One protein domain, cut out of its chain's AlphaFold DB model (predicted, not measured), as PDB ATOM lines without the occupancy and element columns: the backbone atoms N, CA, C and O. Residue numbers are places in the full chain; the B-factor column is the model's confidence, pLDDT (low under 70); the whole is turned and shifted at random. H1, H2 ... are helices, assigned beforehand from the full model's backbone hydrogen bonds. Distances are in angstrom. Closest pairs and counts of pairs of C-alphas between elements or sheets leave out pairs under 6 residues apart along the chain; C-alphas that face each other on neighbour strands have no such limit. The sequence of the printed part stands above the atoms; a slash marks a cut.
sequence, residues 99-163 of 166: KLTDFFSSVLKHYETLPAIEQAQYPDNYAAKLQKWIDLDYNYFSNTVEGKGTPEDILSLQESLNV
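This is residues 99 to 163 of the 166 residues of an uncharacterized protein of Enterobacter sp. RHBSTW-00994 (UniProt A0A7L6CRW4). Two helices, H1 and H3, lie side by side and run opposite ways as the core of a long, narrow body; a turn holding the little helix H2 joins them at one end, and a long loop leaves H3 at the other. That loop folds back and leads to a short helix, H4, which lies near H1 but touches no helix, while residues 113 to 118 stick out at the H2 end. You will find 65 printed residues with four named helices, in the order H1, H2, H3, H4, and no named strand; the class is all helix. The whole is compact, with a radius of gyration of the C-alphas of 12.2 A, and a rod in outline, spanning 39 by 17 by 16 A.

Start at H1, residues 101 to 112, and set beside it H3, residues 126 to 136: they touch, with 16 pairs of C-alphas within 8 A. Their closest C-alphas are those of Thr 101 and Ile 134, 5.0 A apart. Their lines stand at a shallow tilt of 20 degrees, and they run opposite ways. Between them in the chain comes H2, residues 116 to 119, close to H1 but not clearly touching it; look at the C-alphas of Tyr 111 and Gln 119, their closest, 6.8 A apart. H2 and H3 are apart. Last comes H4, residues 157 to 163, near H1 with 6 pairs of C-alphas within 10 A and no pair within 8 A, and apart from H2 and H3. Before it, residues 138 to 139 pair with residues 144 to 145, antiparallel, in stretches too short to be named strands. In H1, H3 and H4 every O i to N i+4 pair is within hydrogen-bond range; H2 is too short for such a pair, and its one O i to N i+3 pair is within range.

Find C-alpha 101 at (186.985, 320.409, 221.676); from there H1 runs 16.7 A to C-alpha 112 at (178.906, 306.437, 217.319). H2, from Ala 116 to Gln 119, has four residues. H3 runs 15.5 A from Tyr 126 to Leu 136. H4 runs 10.5 A from Leu 157 to Val 163, whose C-alpha is at (187.071, 315.841, 209.322).

The two C-alphas farthest apart are those of Ile 117 and Ser 142, at 39.5 A. The printed part has no cut. The link from H1 to H2 is tight, that from H2 to H3 is short, and that from H3 to H4, residues 137 to 156, is long. The mean pLDDT of the printed part is 93.4, and no printed residue is under 70.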
ATOM      1  N   LYS A  99     189.231 327.204 220.640       97.38
ATOM      2  CA  LYS A  99     189.246 325.729 220.676       97.38
ATOM      3  C   LYS A  99     188.215 325.109 219.729       97.38
ATOM      4  O   LYS A  99     187.403 325.816 219.138       97.38
ATOM      5  N   LEU A 100     188.302 323.787 219.569       97.38
ATOM      6  CA  LEU A 100     187.388 322.938 218.785       97.38
ATOM      7  C   LEU A 100     187.055 321.615 219.511       97.38
ATOM      8  O   LEU A 100     186.746 320.598 218.885       97.38
ATOM      9  N   THR A 101     187.186 321.594 220.834       97.44
ATOM     10  CA  THR A 101     186.985 320.409 221.676       97.44
ATOM     11  C   THR A 101     185.523 319.946 221.637       97.44
ATOM     12  O   THR A 101     185.255 318.746 221.499       97.44
ATOM     13  N   ASP A 102     184.566 320.876 221.680       98.06
ATOM     14  CA  ASP A 102     183.133 320.572 221.581       98.06
ATOM     15  C   ASP A 102     182.757 320.128 220.161       98.06
ATOM     16  O   ASP A 102     181.949 319.206 219.980       98.06
ATOM     17  N   PHE A 103     183.389 320.719 219.144       97.62
ATOM     18  CA  PHE A 103     183.268 320.265 217.763       97.62
ATOM     19  C   PHE A 103     183.690 318.797 217.605       97.62
ATOM     20  O   PHE A 103     182.886 317.982 217.142       97.62
ATOM     21  N   PHE A 104     184.900 318.416 218.030       97.69
ATOM     22  CA  PHE A 104     185.356 317.022 217.922       97.69
ATOM     23  C   PHE A 104     184.482 316.058 218.734       97.69
ATOM     24  O   PHE A 104     184.194 314.955 218.266       97.69
ATOM     25  N   SER A 105     183.993 316.490 219.899       98.19
ATOM     26  CA  SER A 105     183.044 315.723 220.717       98.19
ATOM     27  C   SER A 105     181.722 315.473 219.988       98.19
ATOM     28  O   SER A 105     181.185 314.364 220.020       98.19
ATOM     29  N   SER A 106     181.214 316.482 219.280       98.12
ATOM     30  CA  SER A 106     179.992 316.370 218.481       98.12
ATOM     31  C   SER A 106     180.169 315.420 217.295       98.12
ATOM     32  O   SER A 106     179.272 314.622 217.016       98.12
ATOM     33  N   VAL A 107     181.332 315.453 216.635       97.44
ATOM     34  CA  VAL A 107     181.671 314.522 215.546       97.44
ATOM     35  C   VAL A 107     181.796 313.085 216.061       97.44
ATOM     36  O   VAL A 107     181.242 312.177 215.443       97.44
ATOM     37  N   LEU A 108     182.457 312.866 217.205       97.94
ATOM     38  CA  LEU A 108     182.580 311.537 217.819       97.94
ATOM     39  C   LEU A 108     181.210 310.955 218.161       97.94
ATOM     40  O   LEU A 108     180.885 309.846 217.742       97.94
ATOM     41  N   LYS A 109     180.377 311.739 218.850       97.75
ATOM     42  CA  LYS A 109     179.019 311.327 219.205       97.75
ATOM     43  C   LYS A 109     178.188 310.989 217.969       97.75
ATOM     44  O   LYS A 109     177.445 310.016 217.983       97.75
ATOM     45  N   HIS A 110     178.293 311.787 216.908       96.38
ATOM     46  CA  HIS A 110     177.584 311.504 215.666       96.38
ATOM     47  C   HIS A 110     178.062 310.192 215.028       96.38
ATOM     48  O   HIS A 110     177.230 309.343 214.714       96.38
ATOM     49  N   TYR A 111     179.378 309.981 214.920       95.94
ATOM     50  CA  TYR A 111     179.959 308.738 214.404       95.94
ATOM     51  C   TYR A 111     179.457 307.494 215.155       95.94
ATOM     52  O   TYR A 111     179.064 306.513 214.527       95.94
ATOM     53  N   GLU A 112     179.391 307.549 216.487       95.50
ATOM     54  CA  GLU A 112     178.906 306.437 217.319       95.50
ATOM     55  C   GLU A 112     177.420 306.106 217.099       95.50
ATOM     56  O   GLU A 112     176.994 304.985 217.372       95.50
ATOM     57  N   THR A 113     176.631 307.053 216.581       94.31
ATOM     58  CA  THR A 113     175.213 306.837 216.235       94.31
ATOM     59  C   THR A 113     174.999 306.296 214.823       94.31
ATOM     60  O   THR A 113     173.869 305.970 214.459       94.31
ATOM     61  N   LEU A 114     176.055 306.206 214.007       94.44
ATOM     62  CA  LEU A 114     175.940 305.712 212.640       94.44
ATOM     63  C   LEU A 114     175.715 304.190 212.615       94.44
ATOM     64  O   LEU A 114     176.319 303.465 213.408       94.44
ATOM     65  N   PRO A 115     174.925 303.670 211.661       93.81
ATOM     66  CA  PRO A 115     174.849 302.238 211.386       93.81
ATOM     67  C   PRO A 115     176.227 301.639 211.068       93.81
ATOM     68  O   PRO A 115     177.073 302.296 210.464       93.81
ATOM     69  N   ALA A 116     176.446 300.359 211.387       93.50
ATOM     70  CA  ALA A 116     177.750 299.701 211.206       93.50
ATOM     71  C   ALA A 116     178.290 299.773 209.761       93.50
ATOM     72  O   ALA A 116     179.488 299.947 209.555       93.50
ATOM     73  N   ILE A 117     177.408 299.688 208.759       91.25
ATOM     74  CA  ILE A 117     177.775 299.830 207.340       91.25
ATOM     75  C   ILE A 117     178.254 301.246 206.984       91.25
ATOM     76  O   ILE A 117     179.064 301.416 206.077       91.25
ATOM     77  N   GLU A 118     177.786 302.264 207.704       92.06
ATOM     78  CA  GLU A 118     178.255 303.641 207.559       92.06
ATOM     79  C   GLU A 118     179.550 303.857 208.345       92.06
ATOM     80  O   GLU A 118     180.494 304.425 207.802       92.06
ATOM     81  N   GLN A 119     179.657 303.321 209.568       94.38
ATOM     82  CA  GLN A 119     180.905 303.362 210.344       94.38
ATOM     83  C   GLN A 119     182.076 302.703 209.601       94.38
ATOM     84  O   GLN A 119     183.195 303.208 209.665       94.38
ATOM     85  N   ALA A 120     181.820 301.624 208.854       93.31
ATOM     86  CA  ALA A 120     182.822 300.909 208.062       93.31
ATOM     87  C   ALA A 120     183.425 301.733 206.905       93.31
ATOM     88  O   ALA A 120     184.417 301.315 206.311       93.31
ATOM     89  N   GLN A 121     182.844 302.889 206.567       90.94
ATOM     90  CA  GLN A 121     183.397 303.810 205.564       90.94
ATOM     91  C   GLN A 121     184.510 304.699 206.142       90.94
ATOM     92  O   GLN A 121     185.267 305.318 205.391       90.94
ATOM     93  N   TYR A 122     184.636 304.744 207.469       92.62
ATOM     94  CA  TYR A 122     185.659 305.501 208.175       92.62
ATOM     95  C   TYR A 122     186.877 304.618 208.484       92.62
ATOM     96  O   TYR A 122     186.754 303.398 208.584       92.62
ATOM     97  N   PRO A 123     188.072 305.207 208.678       91.94
ATOM     98  CA  PRO A 123     189.234 304.455 209.145       91.94
ATOM     99  C   PRO A 123     188.974 303.766 210.496       91.94
ATOM    100  O   PRO A 123     188.387 304.380 211.384       91.94
ATOM    101  N   ASP A 124     189.530 302.569 210.711       90.25
ATOM    102  CA  ASP A 124     189.364 301.787 211.957       90.25
ATOM    103  C   ASP A 124     189.689 302.571 213.245       90.25
ATOM    104  O   ASP A 124     189.175 302.279 214.321       90.25
ATOM    105  N   ASN A 125     190.562 303.580 213.155       93.12
ATOM    106  CA  ASN A 125     190.975 304.415 214.282       93.12
ATOM    107  C   ASN A 125     190.265 305.774 214.359       93.12
ATOM    108  O   ASN A 125     190.750 306.657 215.064       93.12
ATOM    109  N   TYR A 126     189.161 305.974 213.638       94.75
ATOM    110  CA  TYR A 126     188.492 307.272 213.546       94.75
ATOM    111  C   TYR A 126     187.996 307.781 214.906       94.75
ATOM    112  O   TYR A 126     188.391 308.869 215.320       94.75
ATOM    113  N   ALA A 127     187.247 306.966 215.657       95.88
ATOM    114  CA  ALA A 127     186.803 307.326 217.007       95.88
ATOM    115  C   ALA A 127     187.980 307.622 217.950       95.88
ATOM    116  O   ALA A 127     187.979 308.623 218.662       95.88
ATOM    117  N   ALA A 128     189.031 306.796 217.903       95.50
ATOM    118  CA  ALA A 128     190.226 306.998 218.719       95.50
ATOM    119  C   ALA A 128     190.968 308.300 218.365       95.50
ATOM    120  O   ALA A 128     191.490 308.968 219.253       95.50
ATOM    121  N   LYS A 129     191.005 308.685 217.082       94.19
ATOM    122  CA  LYS A 129     191.571 309.968 216.637       94.19
ATOM    123  C   LYS A 129     190.751 311.152 217.131       94.19
ATOM    124  O   LYS A 129     191.337 312.096 217.649       94.19
ATOM    125  N   LEU A 130     189.425 311.085 217.018       96.56
ATOM    126  CA  LEU A 130     188.543 312.128 217.542       96.56
ATOM    127  C   LEU A 130     188.729 312.281 219.051       96.56
ATOM    128  O   LEU A 130     188.980 313.388 219.515       96.56
ATOM    129  N   GLN A 131     188.726 311.173 219.799       97.31
ATOM    130  CA  GLN A 131     188.984 311.196 221.238       97.31
ATOM    131  C   GLN A 131     190.349 311.802 221.566       97.31
ATOM    132  O   GLN A 131     190.464 312.598 222.491       97.31
ATOM    133  N   LYS A 132     191.381 311.484 220.781       95.69
ATOM    134  CA  LYS A 132     192.708 312.072 220.954       95.69
ATOM    135  C   LYS A 132     192.694 313.593 220.785       95.69
ATOM    136  O   LYS A 132     193.336 314.285 221.567       95.69
ATOM    137  N   TRP A 133     191.973 314.124 219.799       96.06
ATOM    138  CA  TRP A 133     191.865 315.574 219.600       96.06
ATOM    139  C   TRP A 133     191.023 316.264 220.674       96.06
ATOM    140  O   TRP A 133     191.370 317.370 221.078       96.06
ATOM    141  N   ILE A 134     189.985 315.595 221.184       97.50
ATOM    142  CA  ILE A 134     189.237 316.046 222.368       97.50
ATOM    143  C   ILE A 134     190.180 316.126 223.575       97.50
ATOM    144  O   ILE A 134     190.232 317.146 224.255       97.50
ATOM    145  N   ASP A 135     190.971 315.077 223.813       97.25
ATOM    146  CA  ASP A 135     191.882 314.994 224.956       97.25
ATOM    147  C   ASP A 135     192.990 316.053 224.909       97.25
ATOM    148  O   ASP A 135     193.412 316.514 225.971       97.25
ATOM    149  N   LEU A 136     193.457 316.452 223.717       96.62
ATOM    150  CA  LEU A 136     194.449 317.524 223.560       96.62
ATOM    151  C   LEU A 136     193.935 318.871 224.081       96.62
ATOM    152  O   LEU A 136     194.743 319.671 224.556       96.62
ATOM    153  N   ASP A 137     192.626 319.122 223.978       96.88
ATOM    154  CA  ASP A 137     191.994 320.400 224.322       96.88
ATOM    155  C   ASP A 137     192.789 321.597 223.759       96.88
ATOM    156  O   ASP A 137     193.191 322.526 224.466       96.88
ATOM    157  N   TYR A 138     193.149 321.496 222.475       96.69
ATOM    158  CA  TYR A 138     194.113 322.397 221.855       96.69
ATOM    159  C   TYR A 138     193.532 323.793 221.638       96.69
ATOM    160  O   TYR A 138     192.467 323.955 221.040       96.69
ATOM    161  N   ASN A 139     194.281 324.807 222.068       96.69
ATOM    162  CA  ASN A 139     193.928 326.204 221.884       96.69
ATOM    163  C   ASN A 139     194.729 326.815 220.728       96.69
ATOM    164  O   ASN A 139     195.938 327.044 220.821       96.69
ATOM    165  N   TYR A 140     194.029 327.119 219.640       94.75
ATOM    166  CA  TYR A 140     194.566 327.715 218.422       94.75
ATOM    167  C   TYR A 140     194.996 329.178 218.595       94.75
ATOM    168  O   TYR A 140     195.845 329.644 217.839       94.75
ATOM    169  N   PHE A 141     194.459 329.911 219.579       96.25
ATOM    170  CA  PHE A 141     194.869 331.294 219.849       96.25
ATOM    171  C   PHE A 141     196.192 331.364 220.605       96.25
ATOM    172  O   PHE A 141     197.052 332.181 220.278       96.25
ATOM    173  N   SER A 142     196.358 330.515 221.622       95.69
ATOM    174  CA  SER A 142     197.590 330.452 222.418       95.69
ATOM    175  C   SER A 142     198.646 329.528 221.806       95.69
ATOM    176  O   SER A 142     199.813 329.601 222.187       95.69
ATOM    177  N   ASN A 143     198.251 328.691 220.841       93.31
ATOM    178  CA  ASN A 143     199.070 327.653 220.226       93.31
ATOM    179  C   ASN A 143     199.624 326.664 221.274       93.31
ATOM    180  O   ASN A 143     200.810 326.322 221.269       93.31
ATOM    181  N   THR A 144     198.764 326.239 222.212       94.25
ATOM    182  CA  THR A 144     199.123 325.336 223.319       94.25
ATOM    183  C   THR A 144     198.134 324.185 223.491       94.25
ATOM    184  O   THR A 144     196.941 324.315 223.230       94.25
ATOM    185  N   VAL A 145     198.658 323.040 223.938       96.00
ATOM    186  CA  VAL A 145     197.870 321.895 224.414       96.00
ATOM    187  C   VAL A 145     197.483 322.189 225.862       96.00
ATOM    188  O   VAL A 145     198.366 322.270 226.717       96.00
ATOM    189  N   GLU A 146     196.191 322.373 226.133       96.00
ATOM    190  CA  GLU A 146     195.683 322.647 227.488       96.00
ATOM    191  C   GLU A 146     195.178 321.374 228.195       96.00
ATOM    192  O   GLU A 146     194.970 321.377 229.410       96.00
ATOM    193  N   GLY A 147     195.046 320.269 227.452       95.12
ATOM    194  CA  GLY A 147     194.665 318.952 227.949       95.12
ATOM    195  C   GLY A 147     195.848 317.986 228.074       95.12
ATOM    196  O   GLY A 147     196.831 318.240 228.773       95.12
ATOM    197  N   LYS A 148     195.736 316.821 227.433       92.50
ATOM    198  CA  LYS A 148     196.704 315.717 227.475       92.50
ATOM    199  C   LYS A 148     197.176 315.354 226.073       92.50
ATOM    200  O   LYS A 148     196.374 315.237 225.158       92.50
ATOM    201  N   GLY A 149     198.466 315.059 225.935       89.50
ATOM    202  CA  GLY A 149     199.065 314.587 224.683       89.50
ATOM    203  C   GLY A 149     200.275 315.419 224.278       89.50
ATOM    204  O   GLY A 149     200.836 316.144 225.101       89.50
ATOM    205  N   THR A 150     200.699 315.286 223.021       85.62
ATOM    206  CA  THR A 150     201.831 316.036 222.466       85.62
ATOM    207  C   THR A 150     201.387 316.910 221.287       85.62
ATOM    208  O   THR A 150     200.427 316.573 220.591       85.62
ATOM    209  N   PRO A 151     202.087 318.028 221.015       78.81
ATOM    210  CA  PRO A 151     201.767 318.900 219.882       78.81
ATOM    211  C   PRO A 151     201.896 318.248 218.494       78.81
ATOM    212  O   PRO A 151     201.400 318.786 217.511       78.81
ATOM    213  N   GLU A 152     202.559 317.096 218.392       83.56
ATOM    214  CA  GLU A 152     202.751 316.363 217.131       83.56
ATOM    215  C   GLU A 152     201.435 315.819 216.551       83.56
ATOM    216  O   GLU A 152     201.369 315.483 215.372       83.56
ATOM    217  N   ASP A 153     200.384 315.760 217.370       82.56
ATOM    218  CA  ASP A 153     199.080 315.195 217.028       82.56
ATOM    219  C   ASP A 153     198.016 316.244 216.661       82.56
ATOM    220  O   ASP A 153     196.856 315.895 216.418       82.56
ATOM    221  N   ILE A 154     198.399 317.525 216.636       87.44
ATOM    222  CA  ILE A 154     197.507 318.653 216.356       87.44
ATOM    223  C   ILE A 154     197.160 318.698 214.865       87.44
ATOM    224  O   ILE A 154     198.033 318.636 214.001       87.44
ATOM    225  N   LEU A 155     195.878 318.899 214.566       89.19
ATOM    226  CA  LEU A 155     195.427 319.312 213.243       89.19
ATOM    227  C   LEU A 155     195.465 320.832 213.118       89.19
ATOM    228  O   LEU A 155     195.057 321.550 214.035       89.19
ATOM    229  N   SER A 156     195.839 321.335 211.942       89.62
ATOM    230  CA  SER A 156     195.542 322.727 211.599       89.62
ATOM    231  C   SER A 156     194.034 322.994 211.681       89.62
ATOM    232  O   SER A 156     193.208 322.082 211.573       89.62
ATOM    233  N   LEU A 157     193.648 324.265 211.824       85.94
ATOM    234  CA  LEU A 157     192.234 324.655 211.829       85.94
ATOM    235  C   LEU A 157     191.503 324.152 210.569       85.94
ATOM    236  O   LEU A 157     190.392 323.633 210.642       85.94
ATOM    237  N   GLN A 158     192.156 324.246 209.408       88.50
ATOM    238  CA  GLN A 158     191.590 323.777 208.147       88.50
ATOM    239  C   GLN A 158     191.408 322.252 208.123       88.50
ATOM    240  O   GLN A 158     190.380 321.772 207.650       88.50
ATOM    241  N   GLU A 159     192.385 321.484 208.606       91.69
ATOM    242  CA  GLU A 159     192.273 320.022 208.688       91.69
ATOM    243  C   GLU A 159     191.191 319.593 209.675       91.69
ATOM    244  O   GLU A 159     190.435 318.670 209.378       91.69
ATOM    245  N   SER A 160     191.057 320.316 210.787       88.25
ATOM    246  CA  SER A 160     190.020 320.085 211.793       88.25
ATOM    247  C   SER A 160     188.630 320.209 211.181       88.25
ATOM    248  O   SER A 160     187.816 319.307 211.310       88.25
ATOM    249  N   LEU A 161     188.370 321.258 210.400       84.12
ATOM    250  CA  LEU A 161     187.077 321.431 209.727       84.12
ATOM    251  C   LEU A 161     186.856 320.443 208.564       84.12
ATOM    252  O   LEU A 161     185.722 320.212 208.145       84.12
ATOM    253  N   ASN A 162     187.921 319.831 208.038       88.44
ATOM    254  CA  ASN A 162     187.826 318.836 206.969       88.44
ATOM    255  C   ASN A 162     187.450 317.434 207.465       88.44
ATOM    256  O   ASN A 162     187.149 316.586 206.624       88.44
ATOM    257  N   VAL A 163     187.417 317.173 208.779       89.38
ATOM    258  CA  VAL A 163     187.071 315.841 209.322       89.38
ATOM    259  C   VAL A 163     185.651 315.390 208.967       89.38
ATOM    260  O   VAL A 163     185.369 314.196 209.006       89.38
TER     261      VAL A 163